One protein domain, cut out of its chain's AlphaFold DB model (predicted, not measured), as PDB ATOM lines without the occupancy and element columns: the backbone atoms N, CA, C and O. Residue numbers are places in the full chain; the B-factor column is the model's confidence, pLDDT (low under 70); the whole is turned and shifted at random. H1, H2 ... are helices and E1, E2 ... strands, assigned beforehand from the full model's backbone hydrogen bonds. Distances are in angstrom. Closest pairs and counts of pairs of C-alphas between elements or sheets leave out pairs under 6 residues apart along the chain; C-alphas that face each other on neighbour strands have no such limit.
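What this domain is: This is residues 13 to 32 and 41 to 189 of the 585 residues of an uncharacterized protein of Polysphondylium pallidum (strain ATCC 26659 / Pp 5 / PN500) (UniProt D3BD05). What would one see first in this model? A thin hairpin of two strands, E1 and E2, sticks out from one side of a loose, drawn-out group of helices, in which H3 and H8 cross as the core. The helical hairpin of H6 and H7 makes one end of this group, with H6 crossing H3, while H1, H2 and H9 make the loosely joined other end. How much is printed, and how is it laid out? The printed part has 169 residues, with nine named helices and two named strands in the order H1, H2, E1, E2, H3, H4, H5, H6, H7, H8, H9; its one sheet has the order E1 - E2, antiparallel, and the class is mostly helix. The whole is loose, with a radius of gyration of the C-alphas of 19.8 A and spans of 66 by 48 by 29 A.

Where its parts are: Where are the strands? E1 is residues 58 to 63, 15.9 A from first to last C-alpha, and E2 is residues 66 to 71, 16.3 A. Which helices are the longer ones? H6, residues 115 to 135, has the most residues and measures 30.2 A; it has a kink of 26 degrees near residue 128. H1, residues 13 to 32, measures 28.9 A from C-alpha 13 at (154.210, 208.963, 183.626), with a kink of 34 degrees near residue 25. H8, residues 161 to 178, measures 26.0 A, H3, residues 72 to 88, 24.3 A, and H2, residues 41 to 54, 19.9 A. Where are the other helices? H4 is residues 91 to 96, H5 residues 106 to 110 and H7 residues 147 to 158. H9, residues 182 to 188, ends with C-alpha 188 at (160.915, 196.326, 174.057).

How they stand to each other: How do the two strands pair? E1 and E2 form a hairpin, antiparallel at 155 degrees, with N 59 and O 70 at 2.9 A and N 68 and O 61 at 2.8 A, within hydrogen-bond range. E2 has a tight link to H3, and the closest C-alphas of E1 and H3, those of Phe 58 and Phe 72, are 5.9 A apart. What touches H3? H8 touches it at a steep tilt of 59 degrees, opposite ways, with the closest C-alphas, Ala 77 and Thr 171, 4.7 A apart. H6 touches residues 84 to 88 of H3 about perpendicular, at 79 degrees, with C-alphas Met 85 and Tyr 121 closest at 5.0 A. H5 only just touches H3, with 3 pairs of C-alphas within 8 A, the closest being Val 80 and Gln 108 at 7.7 A, and H4 is close to H3 but not clearly touching, with C-alphas Leu 86 and Leu 94 closest at 7.7 A. What lies farther out? H6 and H7 form a helical hairpin with a shallow tilt of 33 degrees, only just short of steep; their closest C-alphas, Ile 127 and Ile 150, are 6.3 A apart. H9 touches H1 about perpendicular, at 83 degrees, with C-alphas Leu 22 and Ser 187 closest at 6.0 A. H2 touches no helix, but is close to H9 without clearly touching, with C-alphas Phe 52 and Met 182 closest at 7.5 A. How complete are the helix backbones? Every O i to N i+4 pair is within hydrogen-bond range in H2, H3, H4, H5, H7 and H8, against 14 of 16 in H1, 16 of 17 in H6 and 2 of 3 in H9.

The domain as a whole: How far does the printed part reach? The two C-alphas farthest apart, those of Lys 42 and Thr 142, are 66.6 A apart. Where is it cut, and which link is long? Residues 33 to 40 are not printed, and C-alphas 32 and 41 are 11.3 A apart across this cut. The link from H6 to H7, with 11 residues, is long. Where is confidence low? The mean pLDDT of the printed part is 73.7, and 59 residues are under 70, among them residues 13 to 32, 41 to 54, 137 to 144 and 180 to 189.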
ATOM      1  N   SER A  13     155.366 209.066 184.530       42.12
ATOM      2  CA  SER A  13     154.210 208.963 183.626       42.12
ATOM      3  C   SER A  13     154.544 208.271 182.301       42.12
ATOM      4  O   SER A  13     153.758 207.461 181.819       42.12
ATOM      5  N   TYR A  14     155.747 208.486 181.758       39.53
ATOM      6  CA  TYR A  14     156.213 207.797 180.545       39.53
ATOM      7  C   TYR A  14     156.398 206.288 180.776       39.53
ATOM      8  O   TYR A  14     155.998 205.471 179.948       39.53
ATOM      9  N   LYS A  15     156.951 205.900 181.936       43.41
ATOM     10  CA  LYS A  15     157.069 204.487 182.338       43.41
ATOM     11  C   LYS A  15     155.705 203.843 182.600       43.41
ATOM     12  O   LYS A  15     155.540 202.665 182.301       43.41
ATOM     13  N   ALA A  16     154.747 204.595 183.141       48.97
ATOM     14  CA  ALA A  16     153.383 204.117 183.362       48.97
ATOM     15  C   ALA A  16     152.645 203.868 182.035       48.97
ATOM     16  O   ALA A  16     152.090 202.790 181.854       48.97
ATOM     17  N   MET A  17     152.734 204.800 181.080       47.75
ATOM     18  CA  MET A  17     152.159 204.656 179.734       47.75
ATOM     19  C   MET A  17     152.783 203.474 178.975       47.75
ATOM     20  O   MET A  17     152.064 202.628 178.457       47.75
ATOM     21  N   ALA A  18     154.115 203.338 178.999       45.78
ATOM     22  CA  ALA A  18     154.803 202.196 178.390       45.78
ATOM     23  C   ALA A  18     154.419 200.841 179.019       45.78
ATOM     24  O   ALA A  18     154.466 199.823 178.335       45.78
ATOM     25  N   LYS A  19     154.042 200.818 180.307       47.03
ATOM     26  CA  LYS A  19     153.594 199.609 181.012       47.03
ATOM     27  C   LYS A  19     152.148 199.236 180.664       47.03
ATOM     28  O   LYS A  19     151.892 198.073 180.391       47.03
ATOM     29  N   THR A  20     151.225 200.196 180.628       50.03
ATOM     30  CA  THR A  20     149.830 199.943 180.216       50.03
ATOM     31  C   THR A  20     149.754 199.488 178.754       50.03
ATOM     32  O   THR A  20     149.066 198.517 178.453       50.03
ATOM     33  N   ASP A  21     150.553 200.100 177.873       45.00
ATOM     34  CA  ASP A  21     150.683 199.688 176.469       45.00
ATOM     35  C   ASP A  21     151.308 198.287 176.326       45.00
ATOM     36  O   ASP A  21     150.970 197.544 175.405       45.00
ATOM     37  N   LEU A  22     152.227 197.908 177.229       42.88
ATOM     38  CA  LEU A  22     152.810 196.566 177.267       42.88
ATOM     39  C   LEU A  22     151.731 195.530 177.585       42.88
ATOM     40  O   LEU A  22     151.685 194.504 176.918       42.88
ATOM     41  N   ASP A  23     150.841 195.792 178.535       43.34
ATOM     42  CA  ASP A  23     149.802 194.834 178.914       43.34
ATOM     43  C   ASP A  23     148.778 194.624 177.770       43.34
ATOM     44  O   ASP A  23     148.413 193.483 177.472       43.34
ATOM     45  N   GLU A  24     148.405 195.668 177.016       46.91
ATOM     46  CA  GLU A  24     147.519 195.547 175.837       46.91
ATOM     47  C   GLU A  24     148.215 194.932 174.603       46.91
ATOM     48  O   GLU A  24     147.667 194.042 173.935       46.91
ATOM     49  N   ALA A  25     149.452 195.346 174.303       41.16
ATOM     50  CA  ALA A  25     150.205 194.842 173.155       41.16
ATOM     51  C   ALA A  25     150.689 193.399 173.361       41.16
ATOM     52  O   ALA A  25     150.675 192.612 172.418       41.16
ATOM     53  N   THR A  26     151.065 193.012 174.583       41.56
ATOM     54  CA  THR A  26     151.490 191.639 174.911       41.56
ATOM     55  C   THR A  26     150.319 190.664 174.792       41.56
ATOM     56  O   THR A  26     150.501 189.545 174.315       41.56
ATOM     57  N   THR A  27     149.100 191.104 175.114       42.31
ATOM     58  CA  THR A  27     147.877 190.301 174.955       42.31
ATOM     59  C   THR A  27     147.529 190.064 173.475       42.31
ATOM     60  O   THR A  27     147.106 188.967 173.103       42.31
ATOM     61  N   THR A  28     147.797 191.048 172.608       40.34
ATOM     62  CA  THR A  28     147.503 190.994 171.159       40.34
ATOM     63  C   THR A  28     148.638 190.370 170.324       40.34
ATOM     64  O   THR A  28     148.400 189.742 169.292       40.34
ATOM     65  N   ALA A  29     149.898 190.514 170.752       40.38
ATOM     66  CA  ALA A  29     151.071 189.985 170.054       40.38
ATOM     67  C   ALA A  29     151.373 188.523 170.423       40.38
ATOM     68  O   ALA A  29     151.766 187.745 169.549       40.38
ATOM     69  N   ASN A  30     151.143 188.107 171.677       41.03
ATOM     70  CA  ASN A  30     151.378 186.717 172.086       41.03
ATOM     71  C   ASN A  30     150.393 185.735 171.448       41.03
ATOM     72  O   ASN A  30     150.757 184.588 171.211       41.03
ATOM     73  N   THR A  31     149.189 186.172 171.084       42.66
ATOM     74  CA  THR A  31     148.222 185.341 170.350       42.66
ATOM     75  C   THR A  31     148.658 185.046 168.906       42.66
ATOM     76  O   THR A  31     148.271 184.014 168.368       42.66
ATOM     77  N   ASN A  32     149.524 185.873 168.301       45.19
ATOM     78  CA  ASN A  32     149.973 185.725 166.904       45.19
ATOM     79  C   ASN A  32     151.437 185.252 166.732       45.19
ATOM     80  O   ASN A  32     151.821 184.835 165.636       45.19
ATOM     81  N   ILE A  41     160.336 185.307 162.241       54.94
ATOM     82  CA  ILE A  41     160.652 186.345 163.236       54.94
ATOM     83  C   ILE A  41     161.692 187.338 162.689       54.94
ATOM     84  O   ILE A  41     161.558 188.550 162.877       54.94
ATOM     85  N   LYS A  42     162.734 186.855 161.997       61.38
ATOM     86  CA  LYS A  42     163.754 187.717 161.376       61.38
ATOM     87  C   LYS A  42     163.164 188.578 160.255       61.38
ATOM     88  O   LYS A  42     163.424 189.779 160.226       61.38
ATOM     89  N   ALA A  43     162.352 187.988 159.378       62.78
ATOM     90  CA  ALA A  43     161.681 188.699 158.292       62.78
ATOM     91  C   ALA A  43     160.694 189.753 158.820       62.78
ATOM     92  O   ALA A  43     160.694 190.881 158.336       62.78
ATOM     93  N   ALA A  44     159.926 189.430 159.866       57.38
ATOM     94  CA  ALA A  44     159.025 190.373 160.525       57.38
ATOM     95  C   ALA A  44     159.788 191.563 161.128       57.38
ATOM     96  O   ALA A  44     159.426 192.709 160.880       57.38
ATOM     97  N   LYS A  45     160.903 191.320 161.833       58.28
ATOM     98  CA  LYS A  45     161.758 192.390 162.384       58.28
ATOM     99  C   LYS A  45     162.384 193.270 161.301       58.28
ATOM    100  O   LYS A  45     162.491 194.479 161.488       58.28
ATOM    101  N   GLN A  46     162.799 192.674 160.184       62.81
ATOM    102  CA  GLN A  46     163.367 193.411 159.057       62.81
ATOM    103  C   GLN A  46     162.306 194.263 158.359       62.81
ATOM    104  O   GLN A  46     162.551 195.440 158.122       62.81
ATOM    105  N   LYS A  47     161.113 193.707 158.122       62.91
ATOM    106  CA  LYS A  47     159.973 194.445 157.573       62.91
ATOM    107  C   LYS A  47     159.569 195.606 158.480       62.91
ATOM    108  O   LYS A  47     159.453 196.720 157.995       62.91
ATOM    109  N   MET A  48     159.443 195.380 159.791       59.91
ATOM    110  CA  MET A  48     159.147 196.450 160.749       59.91
ATOM    111  C   MET A  48     160.202 197.563 160.715       59.91
ATOM    112  O   MET A  48     159.844 198.731 160.824       59.91
ATOM    113  N   PHE A  49     161.487 197.223 160.540       62.84
ATOM    114  CA  PHE A  49     162.562 198.216 160.468       62.84
ATOM    115  C   PHE A  49     162.529 198.992 159.149       62.84
ATOM    116  O   PHE A  49     162.757 200.195 159.150       62.84
ATOM    117  N   THR A  50     162.230 198.324 158.034       65.12
ATOM    118  CA  THR A  50     162.045 198.975 156.731       65.12
ATOM    119  C   THR A  50     160.841 199.910 156.750       65.12
ATOM    120  O   THR A  50     160.987 201.067 156.368       65.12
ATOM    121  N   ASP A  51     159.700 199.448 157.266       65.06
ATOM    122  CA  ASP A  51     158.489 200.258 157.421       65.06
ATOM    123  C   ASP A  51     158.787 201.478 158.319       65.06
ATOM    124  O   ASP A  51     158.470 202.608 157.956       65.06
ATOM    125  N   PHE A  52     159.518 201.268 159.424       65.44
ATOM    126  CA  PHE A  52     159.951 202.321 160.349       65.44
ATOM    127  C   PHE A  52     160.897 203.345 159.703       65.44
ATOM    128  O   PHE A  52     160.706 204.544 159.873       65.44
ATOM    129  N   ALA A  53     161.893 202.896 158.937       64.31
ATOM    130  CA  ALA A  53     162.850 203.768 158.256       64.31
ATOM    131  C   ALA A  53     162.241 204.521 157.059       64.31
ATOM    132  O   ALA A  53     162.799 205.522 156.616       64.31
ATOM    133  N   SER A  54     161.119 204.032 156.523       68.25
ATOM    134  CA  SER A  54     160.381 204.661 155.420       68.25
ATOM    135  C   SER A  54     159.258 205.596 155.875       68.25
ATOM    136  O   SER A  54     158.642 206.258 155.040       68.25
ATOM    137  N   PHE A  55     158.971 205.647 157.179       75.50
ATOM    138  CA  PHE A  55     157.917 206.492 157.721       75.50
ATOM    139  C   PHE A  55     158.275 207.977 157.579       75.50
ATOM    140  O   PHE A  55     159.375 208.398 157.934       75.50
ATOM    141  N   THR A  56     157.312 208.778 157.124       78.25
ATOM    142  CA  THR A  56     157.395 210.242 157.096       78.25
ATOM    143  C   THR A  56     156.266 210.829 157.933       78.25
ATOM    144  O   THR A  56     155.131 210.357 157.867       78.25
ATOM    145  N   CYS A  57     156.563 211.860 158.726       75.94
ATOM    146  CA  CYS A  57     155.550 212.646 159.428       75.94
ATOM    147  C   CYS A  57     154.962 213.777 158.573       75.94
ATOM    148  O   CYS A  57     154.149 214.550 159.082       75.94
ATOM    149  N   PHE A  58     155.309 213.859 157.281       75.81
ATOM    150  CA  PHE A  58     154.784 214.870 156.366       75.81
ATOM    151  C   PHE A  58     153.837 214.294 155.313       75.81
ATOM    152  O   PHE A  58     154.111 213.276 154.684       75.81
ATOM    153  N   SER A  59     152.747 215.011 155.058       79.94
ATOM    154  CA  SER A  59     151.979 214.901 153.818       79.94
ATOM    155  C   SER A  59     152.413 216.005 152.854       79.94
ATOM    156  O   SER A  59     152.826 217.084 153.284       79.94
ATOM    157  N   SER A  60     152.344 215.752 151.548       79.12
ATOM    158  CA  SER A  60     152.610 216.763 150.523       79.12
ATOM    159  C   SER A  60     151.331 217.109 149.769       79.12
ATOM    160  O   SER A  60     150.548 216.239 149.398       79.12
ATOM    161  N   THR A  61     151.106 218.400 149.546       78.50
ATOM    162  CA  THR A  61     150.055 218.899 148.653       78.50
ATOM    163  C   THR A  61     150.711 219.784 147.611       78.50
ATOM    164  O   THR A  61     151.384 220.749 147.967       78.50
ATOM    165  N   THR A  62     150.543 219.457 146.331       77.44
ATOM    166  CA  THR A  62     151.091 220.265 145.234       77.44
ATOM    167  C   THR A  62     149.977 221.104 144.633       77.44
ATOM    168  O   THR A  62     149.074 220.558 144.006       77.44
ATOM    169  N   ASN A  63     150.051 222.422 144.808       66.38
ATOM    170  CA  ASN A  63     149.110 223.373 144.224       66.38
ATOM    171  C   ASN A  63     149.878 224.325 143.306       66.38
ATOM    172  O   ASN A  63     150.816 224.986 143.745       66.38
ATOM    173  N   ASN A  64     149.495 224.390 142.027       70.75
ATOM    174  CA  ASN A  64     150.124 225.256 141.017       70.75
ATOM    175  C   ASN A  64     151.658 225.112 140.925       70.75
ATOM    176  O   ASN A  64     152.373 226.096 140.763       70.75
ATOM    177  N   GLY A  65     152.174 223.885 141.057       69.75
ATOM    178  CA  GLY A  65     153.615 223.605 141.006       69.75
ATOM    179  C   GLY A  65     154.388 223.913 142.297       69.75
ATOM    180  O   GLY A  65     155.579 223.628 142.354       69.75
ATOM    181  N   LEU A  66     153.729 224.433 143.339       61.16
ATOM    182  CA  LEU A  66     154.290 224.564 144.685       61.16
ATOM    183  C   LEU A  66     153.869 223.380 145.557       61.16
ATOM    184  O   LEU A  66     152.685 223.190 145.846       61.16
ATOM    185  N   THR A  67     154.851 222.605 146.008       68.62
ATOM    186  CA  THR A  67     154.649 221.515 146.965       68.62
ATOM    187  C   THR A  67     154.729 222.059 148.385       68.62
ATOM    188  O   THR A  67     155.785 222.493 148.834       68.62
ATOM    189  N   THR A  68     153.615 222.017 149.110       69.88
ATOM    190  CA  THR A  68     153.567 222.331 150.542       69.88
ATOM    191  C   THR A  68     153.631 221.040 151.341       69.88
ATOM    192  O   THR A  68     152.844 220.121 151.100       69.88
ATOM    193  N   TYR A  69     154.547 220.976 152.303       70.06
ATOM    194  CA  TYR A  69     154.672 219.850 153.225       70.06
ATOM    195  C   TYR A  69     154.008 220.188 154.555       70.06
ATOM    196  O   TYR A  69     154.274 221.234 155.141       70.06
ATOM    197  N   THR A  70     153.155 219.292 155.043       74.75
ATOM    198  CA  THR A  70     152.409 219.471 156.290       74.75
ATOM    199  C   THR A  70     152.759 218.360 157.266       74.75
ATOM    200  O   THR A  70     152.539 217.191 156.963       74.75
ATOM    201  N   ASN A  71     153.283 218.713 158.444       76.88
ATOM    202  CA  ASN A  71     153.582 217.736 159.490       76.88
ATOM    203  C   ASN A  71     152.283 217.289 160.185       76.88
ATOM    204  O   ASN A  71     151.791 217.959 161.099       76.88
ATOM    205  N   PHE A  72     151.707 216.171 159.741       80.94
ATOM    206  CA  PHE A  72     150.419 215.690 160.249       80.94
ATOM    207  C   PHE A  72     150.519 215.170 161.690       80.94
ATOM    208  O   PHE A  72     149.561 215.295 162.450       80.94
ATOM    209  N   ILE A  73     151.687 214.664 162.107       78.56
ATOM    210  CA  ILE A  73     151.926 214.260 163.501       78.56
ATOM    211  C   ILE A  73     151.900 215.474 164.422       78.56
ATOM    212  O   ILE A  73     151.273 215.431 165.478       78.56
ATOM    213  N   GLN A  74     152.546 216.571 164.029       79.31
ATOM    214  CA  GLN A  74     152.552 217.800 164.815       79.31
ATOM    215  C   GLN A  74     151.146 218.402 164.926       79.31
ATOM    216  O   GLN A  74     150.762 218.851 166.004       79.31
ATOM    217  N   GLN A  75     150.356 218.374 163.850       82.19
ATOM    218  CA  GLN A  75     148.956 218.819 163.885       82.19
ATOM    219  C   GLN A  75     148.097 217.955 164.813       82.19
ATOM    220  O   GLN A  75     147.328 218.479 165.626       82.19
ATOM    221  N   ALA A  76     148.256 216.632 164.749       84.56
ATOM    222  CA  ALA A  76     147.586 215.717 165.662       84.56
ATOM    223  C   ALA A  76     148.025 215.959 167.119       84.56
ATOM    224  O   ALA A  76     147.184 216.040 168.012       84.56
ATOM    225  N   ALA A  77     149.317 216.187 167.366       81.75
ATOM    226  CA  ALA A  77     149.851 216.502 168.690       81.75
ATOM    227  C   ALA A  77     149.290 217.815 169.255       81.75
ATOM    228  O   ALA A  77     148.924 217.877 170.427       81.75
ATOM    229  N   GLN A  78     149.175 218.857 168.424       83.62
ATOM    230  CA  GLN A  78     148.533 220.122 168.795       83.62
ATOM    231  C   GLN A  78     147.051 219.923 169.121       83.62
ATOM    232  O   GLN A  78     146.558 220.475 170.101       83.62
ATOM    233  N   THR A  79     146.353 219.090 168.348       88.62
ATOM    234  CA  THR A  79     144.947 218.742 168.606       88.62
ATOM    235  C   THR A  79     144.791 218.052 169.963       88.62
ATOM    236  O   THR A  79     143.912 218.416 170.744       88.62
ATOM    237  N   VAL A  80     145.687 217.117 170.291       89.19
ATOM    238  CA  VAL A  80     145.724 216.422 171.588       89.19
ATOM    239  C   VAL A  80     146.031 217.394 172.727       89.19
ATOM    240  O   VAL A  80     145.332 217.388 173.739       89.19
ATOM    241  N   PHE A  81     147.024 218.272 172.557       91.44
ATOM    242  CA  PHE A  81     147.384 219.286 173.551       91.44
ATOM    243  C   PHE A  81     146.213 220.236 173.837       91.44
ATOM    244  O   PHE A  81     145.863 220.463 174.997       91.44
ATOM    245  N   ASN A  82     145.554 220.734 172.787       89.38
ATOM    246  CA  ASN A  82     144.371 221.583 172.908       89.38
ATOM    247  C   ASN A  82     143.214 220.830 173.573       89.38
ATOM    248  O   ASN A  82     142.551 221.378 174.450       89.38
ATOM    249  N   GLY A  83     143.003 219.558 173.224       90.62
ATOM    250  CA  GLY A  83     142.024 218.695 173.884       90.62
ATOM    251  C   GLY A  83     142.290 218.555 175.385       90.62
ATOM    252  O   GLY A  83     141.375 218.733 176.188       90.62
ATOM    253  N   ASN A  84     143.546 218.324 175.779       93.44
ATOM    254  CA  ASN A  84     143.957 218.237 177.184       93.44
ATOM    255  C   ASN A  84     143.736 219.562 177.924       93.44
ATOM    256  O   ASN A  84     143.229 219.563 179.047       93.44
ATOM    257  N   MET A  85     144.076 220.688 177.293       93.81
ATOM    258  CA  MET A  85     143.828 222.027 177.830       93.81
ATOM    259  C   MET A  85     142.329 222.257 178.063       93.81
ATOM    260  O   MET A  85     141.929 222.598 179.173       93.81
ATOM    261  N   LEU A  86     141.491 222.012 177.051       91.88
ATOM    262  CA  LEU A  86     140.037 222.168 177.148       91.88
ATOM    263  C   LEU A  86     139.424 221.213 178.177       91.88
ATOM    264  O   LEU A  86     138.507 221.586 178.898       91.88
ATOM    265  N   TYR A  87     139.932 219.988 178.295       94.38
ATOM    266  CA  TYR A  87     139.460 219.046 179.304       94.38
ATOM    267  C   TYR A  87     139.795 219.486 180.731       94.38
ATOM    268  O   TYR A  87     139.031 219.225 181.658       94.38
ATOM    269  N   ASN A  88     140.925 220.150 180.940       93.31
ATOM    270  CA  ASN A  88     141.316 220.618 182.267       93.31
ATOM    271  C   ASN A  88     140.840 222.050 182.562       93.31
ATOM    272  O   ASN A  88     140.982 222.497 183.695       93.31
ATOM    273  N   ALA A  89     140.241 222.745 181.593       92.06
ATOM    274  CA  ALA A  89     139.674 224.076 181.776       92.06
ATOM    275  C   ALA A  89     138.495 224.106 182.766       92.06
ATOM    276  O   ALA A  89     137.789 223.113 182.971       92.06
ATOM    277  N   ASP A  90     138.270 225.286 183.349       89.50
ATOM    278  CA  ASP A  90     137.130 225.556 184.224       89.50
ATOM    279  C   ASP A  90     135.806 225.383 183.457       89.50
ATOM    280  O   ASP A  90     135.613 225.942 182.373       89.50
ATOM    281  N   ALA A  91     134.882 224.607 184.029       89.12
ATOM    282  CA  ALA A  91     133.591 224.309 183.416       89.12
ATOM    283  C   ALA A  91     132.743 225.568 183.172       89.12
ATOM    284  O   ALA A  91     132.024 225.631 182.174       89.12
ATOM    285  N   ASN A  92     132.852 226.584 184.030       87.00
ATOM    286  CA  ASN A  92     132.154 227.856 183.865       87.00
ATOM    287  C   ASN A  92     132.706 228.636 182.669       87.00
ATOM    288  O   ASN A  92     131.931 229.200 181.901       87.00
ATOM    289  N   VAL A  93     134.029 228.624 182.470       82.50
ATOM    290  CA  VAL A  93     134.678 229.278 181.320       82.50
ATOM    291  C   VAL A  93     134.278 228.588 180.018       82.50
ATOM    292  O   VAL A  93     133.898 229.255 179.062       82.50
ATOM    293  N   LEU A  94     134.293 227.253 179.989       86.31
ATOM    294  CA  LEU A  94     133.834 226.486 178.829       86.31
ATOM    295  C   LEU A  94     132.362 226.767 178.502       86.31
ATOM    296  O   LEU A  94     132.022 226.988 177.341       86.31
ATOM    297  N   THR A  95     131.508 226.825 179.529       87.69
ATOM    298  CA  THR A  95     130.082 227.150 179.383       87.69
ATOM    299  C   THR A  95     129.887 228.563 178.834       87.69
ATOM    300  O   THR A  95     129.104 228.748 177.906       87.69
ATOM    301  N   LEU A  96     130.633 229.548 179.347       81.19
ATOM    302  CA  LEU A  96     130.590 230.936 178.879       81.19
ATOM    303  C   LEU A  96     130.989 231.063 177.401       81.19
ATOM    304  O   LEU A  96     130.421 231.874 176.676       81.19
ATOM    305  N   LEU A  97     131.950 230.251 176.956       82.38
ATOM    306  CA  LEU A  97     132.436 230.229 175.575       82.38
ATOM    307  C   LEU A  97     131.608 229.329 174.643       82.38
ATOM    308  O   LEU A  97     131.917 229.245 173.457       82.38
ATOM    309  N   GLY A  98     130.588 228.631 175.156       83.75
ATOM    310  CA  GLY A  98     129.813 227.661 174.377       83.75
ATOM    311  C   GLY A  98     130.637 226.457 173.900       83.75
ATOM    312  O   GLY A  98     130.289 225.830 172.900       83.75
ATOM    313  N   ILE A  99     131.738 226.134 174.585       87.00
ATOM    314  CA  ILE A  99     132.634 225.030 174.231       87.00
ATOM    315  C   ILE A  99     132.270 223.805 175.067       87.00
ATOM    316  O   ILE A  99     132.365 223.812 176.293       87.00
ATOM    317  N   THR A 100     131.916 222.705 174.407       89.88
ATOM    318  CA  THR A 100     131.711 221.426 175.091       89.88
ATOM    319  C   THR A 100     133.052 220.826 175.501       89.88
ATOM    320  O   THR A 100     133.976 220.718 174.692       89.88
ATOM    321  N   LYS A 101     133.149 220.383 176.757       89.50
ATOM    322  CA  LYS A 101     134.327 219.679 177.266       89.50
ATOM    323  C   LYS A 101     134.604 218.428 176.411       89.50
ATOM    324  O   LYS A 101     133.704 217.595 176.274       89.50
ATOM    325  N   PRO A 102     135.809 218.271 175.834       91.12
ATOM    326  CA  PRO A 102     136.087 217.155 174.941       91.12
ATOM    327  C   PRO A 102     136.067 215.827 175.699       91.12
ATOM    328  O   PRO A 102     136.448 215.753 176.868       91.12
ATOM    329  N   LYS A 103     135.645 214.757 175.022       90.38
ATOM    330  CA  LYS A 103     135.783 213.395 175.543       90.38
ATOM    331  C   LYS A 103     137.216 212.927 175.296       90.38
ATOM    332  O   LYS A 103     137.658 212.911 174.154       90.38
ATOM    333  N   ILE A 104     137.911 212.547 176.364       88.44
ATOM    334  CA  ILE A 104     139.292 212.062 176.328       88.44
ATOM    335  C   ILE A 104     139.302 210.558 176.623       88.44
ATOM    336  O   ILE A 104     138.606 210.106 177.535       88.44
ATOM    337  N   ASP A 105     140.051 209.782 175.836       85.88
ATOM    338  CA  ASP A 105     140.231 208.345 176.074       85.88
ATOM    339  C   ASP A 105     141.223 208.056 177.220       85.88
ATOM    340  O   ASP A 105     141.891 208.949 177.742       85.88
ATOM    341  N   VAL A 106     141.312 206.793 177.647       81.31
ATOM    342  CA  VAL A 106     142.146 206.396 178.796       81.31
ATOM    343  C   VAL A 106     143.635 206.669 178.547       81.31
ATOM    344  O   VAL A 106     144.343 207.102 179.459       81.31
ATOM    345  N   LEU A 107     144.111 206.467 177.316       77.75
ATOM    346  CA  LEU A 107     145.515 206.651 176.956       77.75
ATOM    347  C   LEU A 107     145.888 208.136 176.939       77.75
ATOM    348  O   LEU A 107     146.907 208.520 177.510       77.75
ATOM    349  N   GLN A 108     145.043 208.996 176.378       85.62
ATOM    350  CA  GLN A 108     145.232 210.442 176.406       85.62
ATOM    351  C   GLN A 108     145.084 211.000 177.832       85.62
ATOM    352  O   GLN A 108     145.853 211.876 178.229       85.62
ATOM    353  N   ALA A 109     144.170 210.462 178.646       86.38
ATOM    354  CA  ALA A 109     144.024 210.854 180.050       86.38
ATOM    355  C   ALA A 109     145.281 210.542 180.884       86.38
ATOM    356  O   ALA A 109     145.574 211.240 181.860       86.38
ATOM    357  N   SER A 110     146.056 209.524 180.492       84.06
ATOM    358  CA  SER A 110     147.306 209.174 181.171       84.06
ATOM    359  C   SER A 110     148.378 210.270 181.064       84.06
ATOM    360  O   SER A 110     149.177 210.422 181.995       84.06
ATOM    361  N   LEU A 111     148.343 211.087 179.997       84.44
ATOM    362  CA  LEU A 111     149.333 212.137 179.702       84.44
ATOM    363  C   LEU A 111     149.365 213.250 180.759       84.44
ATOM    364  O   LEU A 111     150.393 213.896 180.950       84.44
ATOM    365  N   PHE A 112     148.252 213.465 181.461       88.25
ATOM    366  CA  PHE A 112     148.109 214.466 182.522       88.25
ATOM    367  C   PHE A 112     147.544 213.845 183.805       88.25
ATOM    368  O   PHE A 112     146.781 214.466 184.539       88.25
ATOM    369  N   SER A 113     147.887 212.587 184.079       84.00
ATOM    370  CA  SER A 113     147.410 211.878 185.270       84.00
ATOM    371  C   SER A 113     147.930 212.488 186.580       84.00
ATOM    372  O   SER A 113     147.203 212.493 187.580       84.00
ATOM    373  N   ASP A 114     149.139 213.054 186.568       88.19
ATOM    374  CA  ASP A 114     149.757 213.703 187.721       88.19
ATOM    375  C   ASP A 114     149.202 215.115 187.987       88.19
ATOM    376  O   ASP A 114     148.728 215.821 187.093       88.19
ATOM    377  N   ALA A 115     149.262 215.539 189.253       90.75
ATOM    378  CA  ALA A 115     148.703 216.818 189.683       90.75
ATOM    379  C   ALA A 115     149.404 218.025 189.038       90.75
ATOM    380  O   ALA A 115     148.740 219.012 188.732       90.75
ATOM    381  N   ALA A 116     150.718 217.951 188.798       88.62
ATOM    382  CA  ALA A 116     151.469 219.064 188.224       88.62
ATOM    383  C   ALA A 116     151.050 219.323 186.770       88.62
ATOM    384  O   ALA A 116     150.822 220.472 186.395       88.62
ATOM    385  N   SER A 117     150.861 218.266 185.981       89.19
ATOM    386  CA  SER A 117     150.369 218.354 184.604       89.19
ATOM    387  C   SER A 117     148.940 218.900 184.531       89.19
ATOM    388  O   SER A 117     148.657 219.748 183.685       89.19
ATOM    389  N   LYS A 118     148.043 218.491 185.443       91.69
ATOM    390  CA  LYS A 118     146.678 219.053 185.529       91.69
ATOM    391  C   LYS A 118     146.700 220.547 185.832       91.69
ATOM    392  O   LYS A 118     146.089 221.322 185.098       91.69
ATOM    393  N   THR A 119     147.446 220.951 186.862       92.75
ATOM    394  CA  THR A 119     147.612 222.362 187.243       92.75
ATOM    395  C   THR A 119     148.228 223.179 186.111       92.75
ATOM    396  O   THR A 119     147.829 224.320 185.877       92.75
ATOM    397  N   PHE A 120     149.172 222.594 185.372       93.94
ATOM    398  CA  PHE A 120     149.763 223.222 184.200       93.94
ATOM    399  C   PHE A 120     148.714 223.486 183.113       93.94
ATOM    400  O   PHE A 120     148.598 224.629 182.677       93.94
ATOM    401  N   TYR A 121     147.911 222.491 182.716       94.25
ATOM    402  CA  TYR A 121     146.872 222.696 181.699       94.25
ATOM    403  C   TYR A 121     145.779 223.669 182.158       94.25
ATOM    404  O   TYR A 121     145.325 224.478 181.353       94.25
ATOM    405  N   GLN A 122     145.400 223.648 183.440       93.12
ATOM    406  CA  GLN A 122     144.495 224.638 184.037       93.12
ATOM    407  C   GLN A 122     145.053 226.062 183.921       93.12
ATOM    408  O   GLN A 122     144.365 226.963 183.445       93.12
ATOM    409  N   SER A 123     146.318 226.255 184.308       92.50
ATOM    410  CA  SER A 123     146.994 227.557 184.233       92.50
ATOM    411  C   SER A 123     147.148 228.024 182.785       92.50
ATOM    412  O   SER A 123     146.903 229.188 182.477       92.50
ATOM    413  N   TYR A 124     147.508 227.105 181.885       91.75
ATOM    414  CA  TYR A 124     147.641 227.391 180.462       91.75
ATOM    415  C   TYR A 124     146.297 227.820 179.866       91.75
ATOM    416  O   TYR A 124     146.232 228.858 179.213       91.75
ATOM    417  N   ALA A 125     145.212 227.092 180.155       90.12
ATOM    418  CA  ALA A 125     143.862 227.430 179.707       90.12
ATOM    419  C   ALA A 125     143.417 228.816 180.205       90.12
ATOM    420  O   ALA A 125     142.916 229.621 179.419       90.12
ATOM    421  N   ALA A 126     143.648 229.119 181.488       88.44
ATOM    422  CA  ALA A 126     143.263 230.389 182.103       88.44
ATOM    423  C   ALA A 126     143.917 231.613 181.435       88.44
ATOM    424  O   ALA A 126     143.320 232.686 181.407       88.44
ATOM    425  N   ILE A 127     145.121 231.454 180.876       89.19
ATOM    426  CA  ILE A 127     145.838 232.525 180.168       89.19
ATOM    427  C   ILE A 127     145.523 232.500 178.663       89.19
ATOM    428  O   ILE A 127     145.395 233.551 178.032       89.19
ATOM    429  N   TYR A 128     145.368 231.310 178.081       87.06
ATOM    430  CA  TYR A 128     145.123 231.136 176.654       87.06
ATOM    431  C   TYR A 128     143.747 231.655 176.221       87.06
ATOM    432  O   TYR A 128     143.654 232.298 175.180       87.06
ATOM    433  N   PHE A 129     142.683 231.438 177.003       86.50
ATOM    434  CA  PHE A 129     141.344 231.904 176.618       86.50
ATOM    435  C   PHE A 129     141.239 233.432 176.476       86.50
ATOM    436  O   PHE A 129     140.778 233.873 175.424       86.50
ATOM    437  N   PRO A 130     141.701 234.262 177.437       82.62
ATOM    438  CA  PRO A 130     141.756 235.713 177.247       82.62
ATOM    439  C   PRO A 130     142.561 236.131 176.010       82.62
ATOM    440  O   PRO A 130     142.147 237.026 175.278       82.62
ATOM    441  N   TYR A 131     143.687 235.458 175.744       83.56
ATOM    442  CA  TYR A 131     144.506 235.717 174.557       83.56
ATOM    443  C   TYR A 131     143.767 235.386 173.252       83.56
ATOM    444  O   TYR A 131     143.806 236.161 172.296       83.56
ATOM    445  N   ALA A 132     143.073 234.248 173.207       81.00
ATOM    446  CA  ALA A 132     142.281 233.829 172.057       81.00
ATOM    447  C   ALA A 132     141.088 234.767 171.813       81.00
ATOM    448  O   ALA A 132     140.842 235.142 170.671       81.00
ATOM    449  N   LEU A 133     140.399 235.200 172.876       78.88
ATOM    450  CA  LEU A 133     139.292 236.159 172.803       78.88
ATOM    451  C   LEU A 133     139.735 237.524 172.270       78.88
ATOM    452  O   LEU A 133     139.051 238.094 171.427       78.88
ATOM    453  N   TYR A 134     140.890 238.023 172.718       76.81
ATOM    454  CA  TYR A 134     141.469 239.257 172.184       76.81
ATOM    455  C   TYR A 134     141.749 239.153 170.677       76.81
ATOM    456  O   TYR A 134     141.421 240.061 169.918       76.81
ATOM    457  N   ASN A 135     142.309 238.024 170.228       75.19
ATOM    458  CA  ASN A 135     142.647 237.811 168.818       75.19
ATOM    459  C   ASN A 135     141.436 237.483 167.923       75.19
ATOM    460  O   ASN A 135     141.568 237.522 166.702       75.19
ATOM    461  N   ALA A 136     140.272 237.156 168.495       71.62
ATOM    462  CA  ALA A 136     139.063 236.803 167.747       71.62
ATOM    463  C   ALA A 136     138.310 238.015 167.153       71.62
ATOM    464  O   ALA A 136     137.395 237.822 166.353       71.62
ATOM    465  N   GLY A 137     138.704 239.251 167.485       64.44
ATOM    466  CA  GLY A 137     138.160 240.471 166.874       64.44
ATOM    467  C   GLY A 137     136.836 240.986 167.466       64.44
ATOM    468  O   GLY A 137     136.331 240.475 168.464       64.44
ATOM    469  N   ASP A 138     136.314 242.047 166.837       51.94
ATOM    470  CA  ASP A 138     135.575 243.231 167.342       51.94
ATOM    471  C   ASP A 138     134.487 243.120 168.436       51.94
ATOM    472  O   ASP A 138     134.058 244.145 168.960       51.94
ATOM    473  N   SER A 139     134.054 241.937 168.870       55.38
ATOM    474  CA  SER A 139     133.033 241.809 169.934       55.38
ATOM    475  C   SER A 139     133.599 241.894 171.361       55.38
ATOM    476  O   SER A 139     132.852 242.144 172.303       55.38
ATOM    477  N   PHE A 140     134.914 241.710 171.529       56.09
ATOM    478  CA  PHE A 140     135.606 241.749 172.831       56.09
ATOM    479  C   PHE A 140     136.565 242.941 172.981       56.09
ATOM    480  O   PHE A 140     137.266 243.049 173.988       56.09
ATOM    481  N   ALA A 141     136.568 243.865 172.014       48.88
ATOM    482  CA  ALA A 141     137.449 245.036 171.963       48.88
ATOM    483  C   ALA A 141     137.264 246.029 173.134       48.88
ATOM    484  O   ALA A 141     138.101 246.904 173.339       48.88
ATOM    485  N   THR A 142     136.199 245.892 173.931       51.22
ATOM    486  CA  THR A 142     135.951 246.693 175.143       51.22
ATOM    487  C   THR A 142     136.584 246.116 176.412       51.22
ATOM    488  O   THR A 142     136.542 246.759 177.462       51.22
ATOM    489  N   ALA A 143     137.146 244.908 176.365       58.72
ATOM    490  CA  ALA A 143     137.813 244.320 177.516       58.72
ATOM    491  C   ALA A 143     139.260 244.835 177.602       58.72
ATOM    492  O   ALA A 143     140.078 244.575 176.721       58.72
ATOM    493  N   ASN A 144     139.580 245.548 178.689       68.25
ATOM    494  CA  ASN A 144     140.925 246.034 179.024       68.25
ATOM    495  C   ASN A 144     141.871 244.874 179.395       68.25
ATOM    496  O   ASN A 144     142.373 244.791 180.518       68.25
ATOM    497  N   PHE A 145     142.096 243.938 178.477       75.31
ATOM    498  CA  PHE A 145     143.067 242.874 178.670       75.31
ATOM    499  C   PHE A 145     144.479 243.461 178.655       75.31
ATOM    500  O   PHE A 145     144.879 244.151 177.720       75.31
ATOM    501  N   ASN A 146     145.275 243.145 179.676       82.88
ATOM    502  CA  ASN A 146     146.700 243.453 179.657       82.88
ATOM    503  C   ASN A 146     147.434 242.424 178.780       82.88
ATOM    504  O   ASN A 146     147.959 241.424 179.276       82.88
ATOM    505  N   ILE A 147     147.437 242.658 177.466       82.06
ATOM    506  CA  ILE A 147     147.996 241.727 176.473       82.06
ATOM    507  C   ILE A 147     149.485 241.483 176.686       82.06
ATOM    508  O   ILE A 147     149.928 240.341 176.595       82.06
ATOM    509  N   THR A 148     150.245 242.513 177.059       81.00
ATOM    510  CA  THR A 148     151.673 242.378 177.367       81.00
ATOM    511  C   THR A 148     151.902 241.410 178.527       81.00
ATOM    512  O   THR A 148     152.759 240.531 178.442       81.00
ATOM    513  N   ALA A 149     151.113 241.519 179.601       82.19
ATOM    514  CA  ALA A 149     151.198 240.587 180.721       82.19
ATOM    515  C   ALA A 149     150.807 239.161 180.303       82.19
ATOM    516  O   ALA A 149     151.530 238.219 180.617       82.19
ATOM    517  N   ILE A 150     149.723 239.004 179.535       81.38
ATOM    518  CA  ILE A 150     149.244 237.703 179.041       81.38
ATOM    519  C   ILE A 150     150.297 237.021 178.154       81.38
ATOM    520  O   ILE A 150     150.611 235.849 178.365       81.38
ATOM    521  N   GLN A 151     150.893 237.744 177.203       80.81
ATOM    522  CA  GLN A 151     151.958 237.227 176.337       80.81
ATOM    523  C   GLN A 151     153.198 236.830 177.144       80.81
ATOM    524  O   GLN A 151     153.753 235.754 176.922       80.81
ATOM    525  N   ASN A 152     153.604 237.641 178.125       81.62
ATOM    526  CA  ASN A 152     154.720 237.304 179.010       81.62
ATOM    527  C   ASN A 152     154.433 236.046 179.841       81.62
ATOM    528  O   ASN A 152     155.316 235.199 179.998       81.62
ATOM    529  N   SER A 153     153.204 235.871 180.329       82.94
ATOM    530  CA  SER A 153     152.797 234.670 181.064       82.94
ATOM    531  C   SER A 153     152.740 233.428 180.166       82.94
ATOM    532  O   SER A 153     153.247 232.379 180.567       82.94
ATOM    533  N   LEU A 154     152.213 233.535 178.939       80.69
ATOM    534  CA  LEU A 154     152.243 232.441 177.956       80.69
ATOM    535  C   LEU A 154     153.671 232.055 177.578       80.69
ATOM    536  O   LEU A 154     153.983 230.867 177.534       80.69
ATOM    537  N   ASN A 155     154.546 233.034 177.347       76.62
ATOM    538  CA  ASN A 155     155.955 232.790 177.050       76.62
ATOM    539  C   ASN A 155     156.649 232.087 178.219       76.62
ATOM    540  O   ASN A 155     157.353 231.102 178.011       76.62
ATOM    541  N   THR A 156     156.394 232.537 179.449       79.69
ATOM    542  CA  THR A 156     156.937 231.913 180.664       79.69
ATOM    543  C   THR A 156     156.487 230.456 180.788       79.69
ATOM    544  O   THR A 156     157.313 229.569 181.009       79.69
ATOM    545  N   LEU A 157     155.195 230.175 180.579       77.88
ATOM    546  CA  LEU A 157     154.676 228.805 180.596       77.88
ATOM    547  C   LEU A 157     155.245 227.955 179.457       77.88
ATOM    548  O   LEU A 157     155.607 226.804 179.690       77.88
ATOM    549  N   SER A 158     155.373 228.519 178.256       73.75
ATOM    550  CA  SER A 158     155.888 227.820 177.071       73.75
ATOM    551  C   SER A 158     157.386 227.507 177.163       73.75
ATOM    552  O   SER A 158     157.876 226.607 176.491       73.75
ATOM    553  N   GLN A 159     158.120 228.212 178.027       69.69
ATOM    554  CA  GLN A 159     159.524 227.932 178.342       69.69
ATOM    555  C   GLN A 159     159.696 226.967 179.527       69.69
ATOM    556  O   GLN A 159     160.823 226.609 179.877       69.69
ATOM    557  N   SER A 160     158.604 226.538 180.165       70.31
ATOM    558  CA  SER A 160     158.675 225.637 181.313       70.31
ATOM    559  C   SER A 160     159.050 224.207 180.909       70.31
ATOM    560  O   SER A 160     158.679 223.703 179.848       70.31
ATOM    561  N   ALA A 161     159.731 223.508 181.819       71.56
ATOM    562  CA  ALA A 161     160.055 222.089 181.667       71.56
ATOM    563  C   ALA A 161     158.801 221.213 181.470       71.56
ATOM    564  O   ALA A 161     158.835 220.242 180.716       71.56
ATOM    565  N   ILE A 162     157.684 221.577 182.115       78.88
ATOM    566  CA  ILE A 162     156.412 220.853 181.999       78.88
ATOM    567  C   ILE A 162     155.803 221.044 180.607       78.88
ATOM    568  O   ILE A 162     155.335 220.067 180.030       78.88
ATOM    569  N   PHE A 163     155.857 222.248 180.026       79.31
ATOM    570  CA  PHE A 163     155.390 222.476 178.653       79.31
ATOM    571  C   PHE A 163     156.166 221.619 177.645       79.31
ATOM    572  O   PHE A 163     155.561 220.943 176.809       79.31
ATOM    573  N   ALA A 164     157.497 221.576 177.759       68.38
ATOM    574  CA  ALA A 164     158.333 220.722 176.914       68.38
ATOM    575  C   ALA A 164     157.986 219.228 177.081       68.38
ATOM    576  O   ALA A 164     157.808 218.512 176.097       68.38
ATOM    577  N   ALA A 165     157.806 218.760 178.321       71.69
ATOM    578  CA  ALA A 165     157.416 217.378 178.588       71.69
ATOM    579  C   ALA A 165     156.025 217.039 178.017       71.69
ATOM    580  O   ALA A 165     155.846 215.996 177.391       71.69
ATOM    581  N   GLN A 166     155.046 217.929 178.188       81.25
ATOM    582  CA  GLN A 166     153.671 217.725 177.731       81.25
ATOM    583  C   GLN A 166     153.545 217.750 176.206       81.25
ATOM    584  O   GLN A 166     152.864 216.901 175.632       81.25
ATOM    585  N   THR A 167     154.237 218.665 175.525       78.44
ATOM    586  CA  THR A 167     154.268 218.705 174.052       78.44
ATOM    587  C   THR A 167     154.912 217.449 173.462       78.44
ATOM    588  O   THR A 167     154.409 216.895 172.481       78.44
ATOM    589  N   MET A 168     155.963 216.933 174.098       70.38
ATOM    590  CA  MET A 168     156.599 215.674 173.714       70.38
ATOM    591  C   MET A 168     155.686 214.461 173.942       70.38
ATOM    592  O   MET A 168     155.569 213.608 173.063       70.38
ATOM    593  N   LEU A 169     154.980 214.405 175.075       79.62
ATOM    594  CA  LEU A 169     153.988 213.363 175.365       79.62
ATOM    595  C   LEU A 169     152.829 213.375 174.357       79.62
ATOM    596  O   LEU A 169     152.463 212.322 173.836       79.62
ATOM    597  N   CYS A 170     152.301 214.555 174.020       81.94
ATOM    598  CA  CYS A 170     151.264 214.705 172.994       81.94
ATOM    599  C   CYS A 170     151.770 214.274 171.610       81.94
ATOM    600  O   CYS A 170     151.043 213.616 170.869       81.94
ATOM    601  N   THR A 171     153.027 214.591 171.281       79.31
ATOM    602  CA  THR A 171     153.668 214.161 170.029       79.31
ATOM    603  C   THR A 171     153.820 212.647 169.978       79.31
ATOM    604  O   THR A 171     153.462 212.035 168.977       79.31
ATOM    605  N   SER A 172     154.267 212.023 171.070       77.56
ATOM    606  CA  SER A 172     154.383 210.567 171.171       77.56
ATOM    607  C   SER A 172     153.023 209.872 171.043       77.56
ATOM    608  O   SER A 172     152.900 208.897 170.305       77.56
ATOM    609  N   TYR A 173     151.985 210.399 171.700       84.12
ATOM    610  CA  TYR A 173     150.619 209.890 171.573       84.12
ATOM    611  C   TYR A 173     150.108 209.999 170.126       84.12
ATOM    612  O   TYR A 173     149.651 209.005 169.562       84.12
ATOM    613  N   ALA A 174     150.257 211.166 169.490       83.94
ATOM    614  CA  ALA A 174     149.875 211.369 168.092       83.94
ATOM    615  C   ALA A 174     150.627 210.415 167.152       83.94
ATOM    616  O   ALA A 174     150.039 209.802 166.263       83.94
ATOM    617  N   PHE A 175     151.924 210.225 167.391       78.88
ATOM    618  CA  PHE A 175     152.750 209.303 166.625       78.88
ATOM    619  C   PHE A 175     152.254 207.856 166.737       78.88
ATOM    620  O   PHE A 175     152.125 207.177 165.721       78.88
ATOM    621  N   LYS A 176     151.906 207.387 167.943       76.75
ATOM    622  CA  LYS A 176     151.343 206.041 168.162       76.75
ATOM    623  C   LYS A 176     150.002 205.842 167.457       76.75
ATOM    624  O   LYS A 176     149.774 204.773 166.895       76.75
ATOM    625  N   ALA A 177     149.142 206.861 167.467       80.44
ATOM    626  CA  ALA A 177     147.841 206.806 166.806       80.44
ATOM    627  C   ALA A 177     147.969 206.653 165.278       80.44
ATOM    628  O   ALA A 177     147.168 205.958 164.658       80.44
ATOM    629  N   HIS A 178     148.996 207.262 164.677       78.62
ATOM    630  CA  HIS A 178     149.224 207.224 163.230       78.62
ATOM    631  C   HIS A 178     150.179 206.111 162.764       78.62
ATOM    632  O   HIS A 178     150.089 205.683 161.614       78.62
ATOM    633  N   TYR A 179     151.074 205.618 163.626       75.31
ATOM    634  CA  TYR A 179     152.000 204.526 163.320       75.31
ATOM    635  C   TYR A 179     152.006 203.471 164.434       75.31
ATOM    636  O   TYR A 179     152.875 203.438 165.310       75.31
ATOM    637  N   THR A 180     151.047 202.547 164.368       67.81
ATOM    638  CA  THR A 180     150.873 201.460 165.352       67.81
ATOM    639  C   THR A 180     152.090 200.531 165.448       67.81
ATOM    640  O   THR A 180     152.366 199.980 166.514       67.81
ATOM    641  N   GLY A 181     152.891 200.418 164.379       66.06
ATOM    642  CA  GLY A 181     154.159 199.680 164.372       66.06
ATOM    643  C   GLY A 181     155.212 200.223 165.351       66.06
ATOM    644  O   GLY A 181     156.083 199.469 165.787       66.06
ATOM    645  N   MET A 182     155.107 201.496 165.759       65.38
ATOM    646  CA  MET A 182     156.001 202.122 166.744       65.38
ATOM    647  C   MET A 182     155.919 201.461 168.117       65.38
ATOM    648  O   MET A 182     156.910 201.402 168.845       65.38
ATOM    649  N   ILE A 183     154.738 200.947 168.472       65.06
ATOM    650  CA  ILE A 183     154.455 200.399 169.800       65.06
ATOM    651  C   ILE A 183     155.425 199.254 170.115       65.06
ATOM    652  O   ILE A 183     155.945 199.181 171.226       65.06
ATOM    653  N   GLY A 184     155.768 198.422 169.123       62.22
ATOM    654  CA  GLY A 184     156.746 197.339 169.278       62.22
ATOM    655  C   GLY A 184     158.183 197.814 169.550       62.22
ATOM    656  O   GLY A 184     158.936 197.136 170.247       62.22
ATOM    657  N   TYR A 185     158.568 198.985 169.039       63.19
ATOM    658  CA  TYR A 185     159.888 199.582 169.288       63.19
ATOM    659  C   TYR A 185     159.953 200.303 170.637       63.19
ATOM    660  O   TYR A 185     160.989 200.280 171.305       63.19
ATOM    661  N   MET A 186     158.837 200.896 171.061       60.84
ATOM    662  CA  MET A 186     158.720 201.583 172.345       60.84
ATOM    663  C   MET A 186     158.588 200.628 173.537       60.84
ATOM    664  O   MET A 186     159.033 200.972 174.629       60.84
ATOM    665  N   SER A 187     158.010 199.439 173.340       55.81
ATOM    666  CA  SER A 187     157.737 198.472 174.413       55.81
ATOM    667  C   SER A 187     158.930 197.583 174.776       55.81
ATOM    668  O   SER A 187     159.075 197.207 175.936       55.81
ATOM    669  N   ALA A 188     159.813 197.261 173.822       54.25
ATOM    670  CA  ALA A 188     160.915 196.326 174.057       54.25
ATOM    671  C   ALA A 188     162.194 197.004 174.583       54.25
ATOM    672  O   ALA A 188     162.713 196.605 175.623       54.25
ATOM    673  N   THR A 189     162.724 198.016 173.877       66.00
ATOM    674  CA  THR A 189     163.944 198.760 174.267       66.00
ATOM    675  C   THR A 189     164.050 200.118 173.534       66.00
ATOM    676  O   THR A 189     164.868 200.246 172.617       66.00
TER     677      THR A 189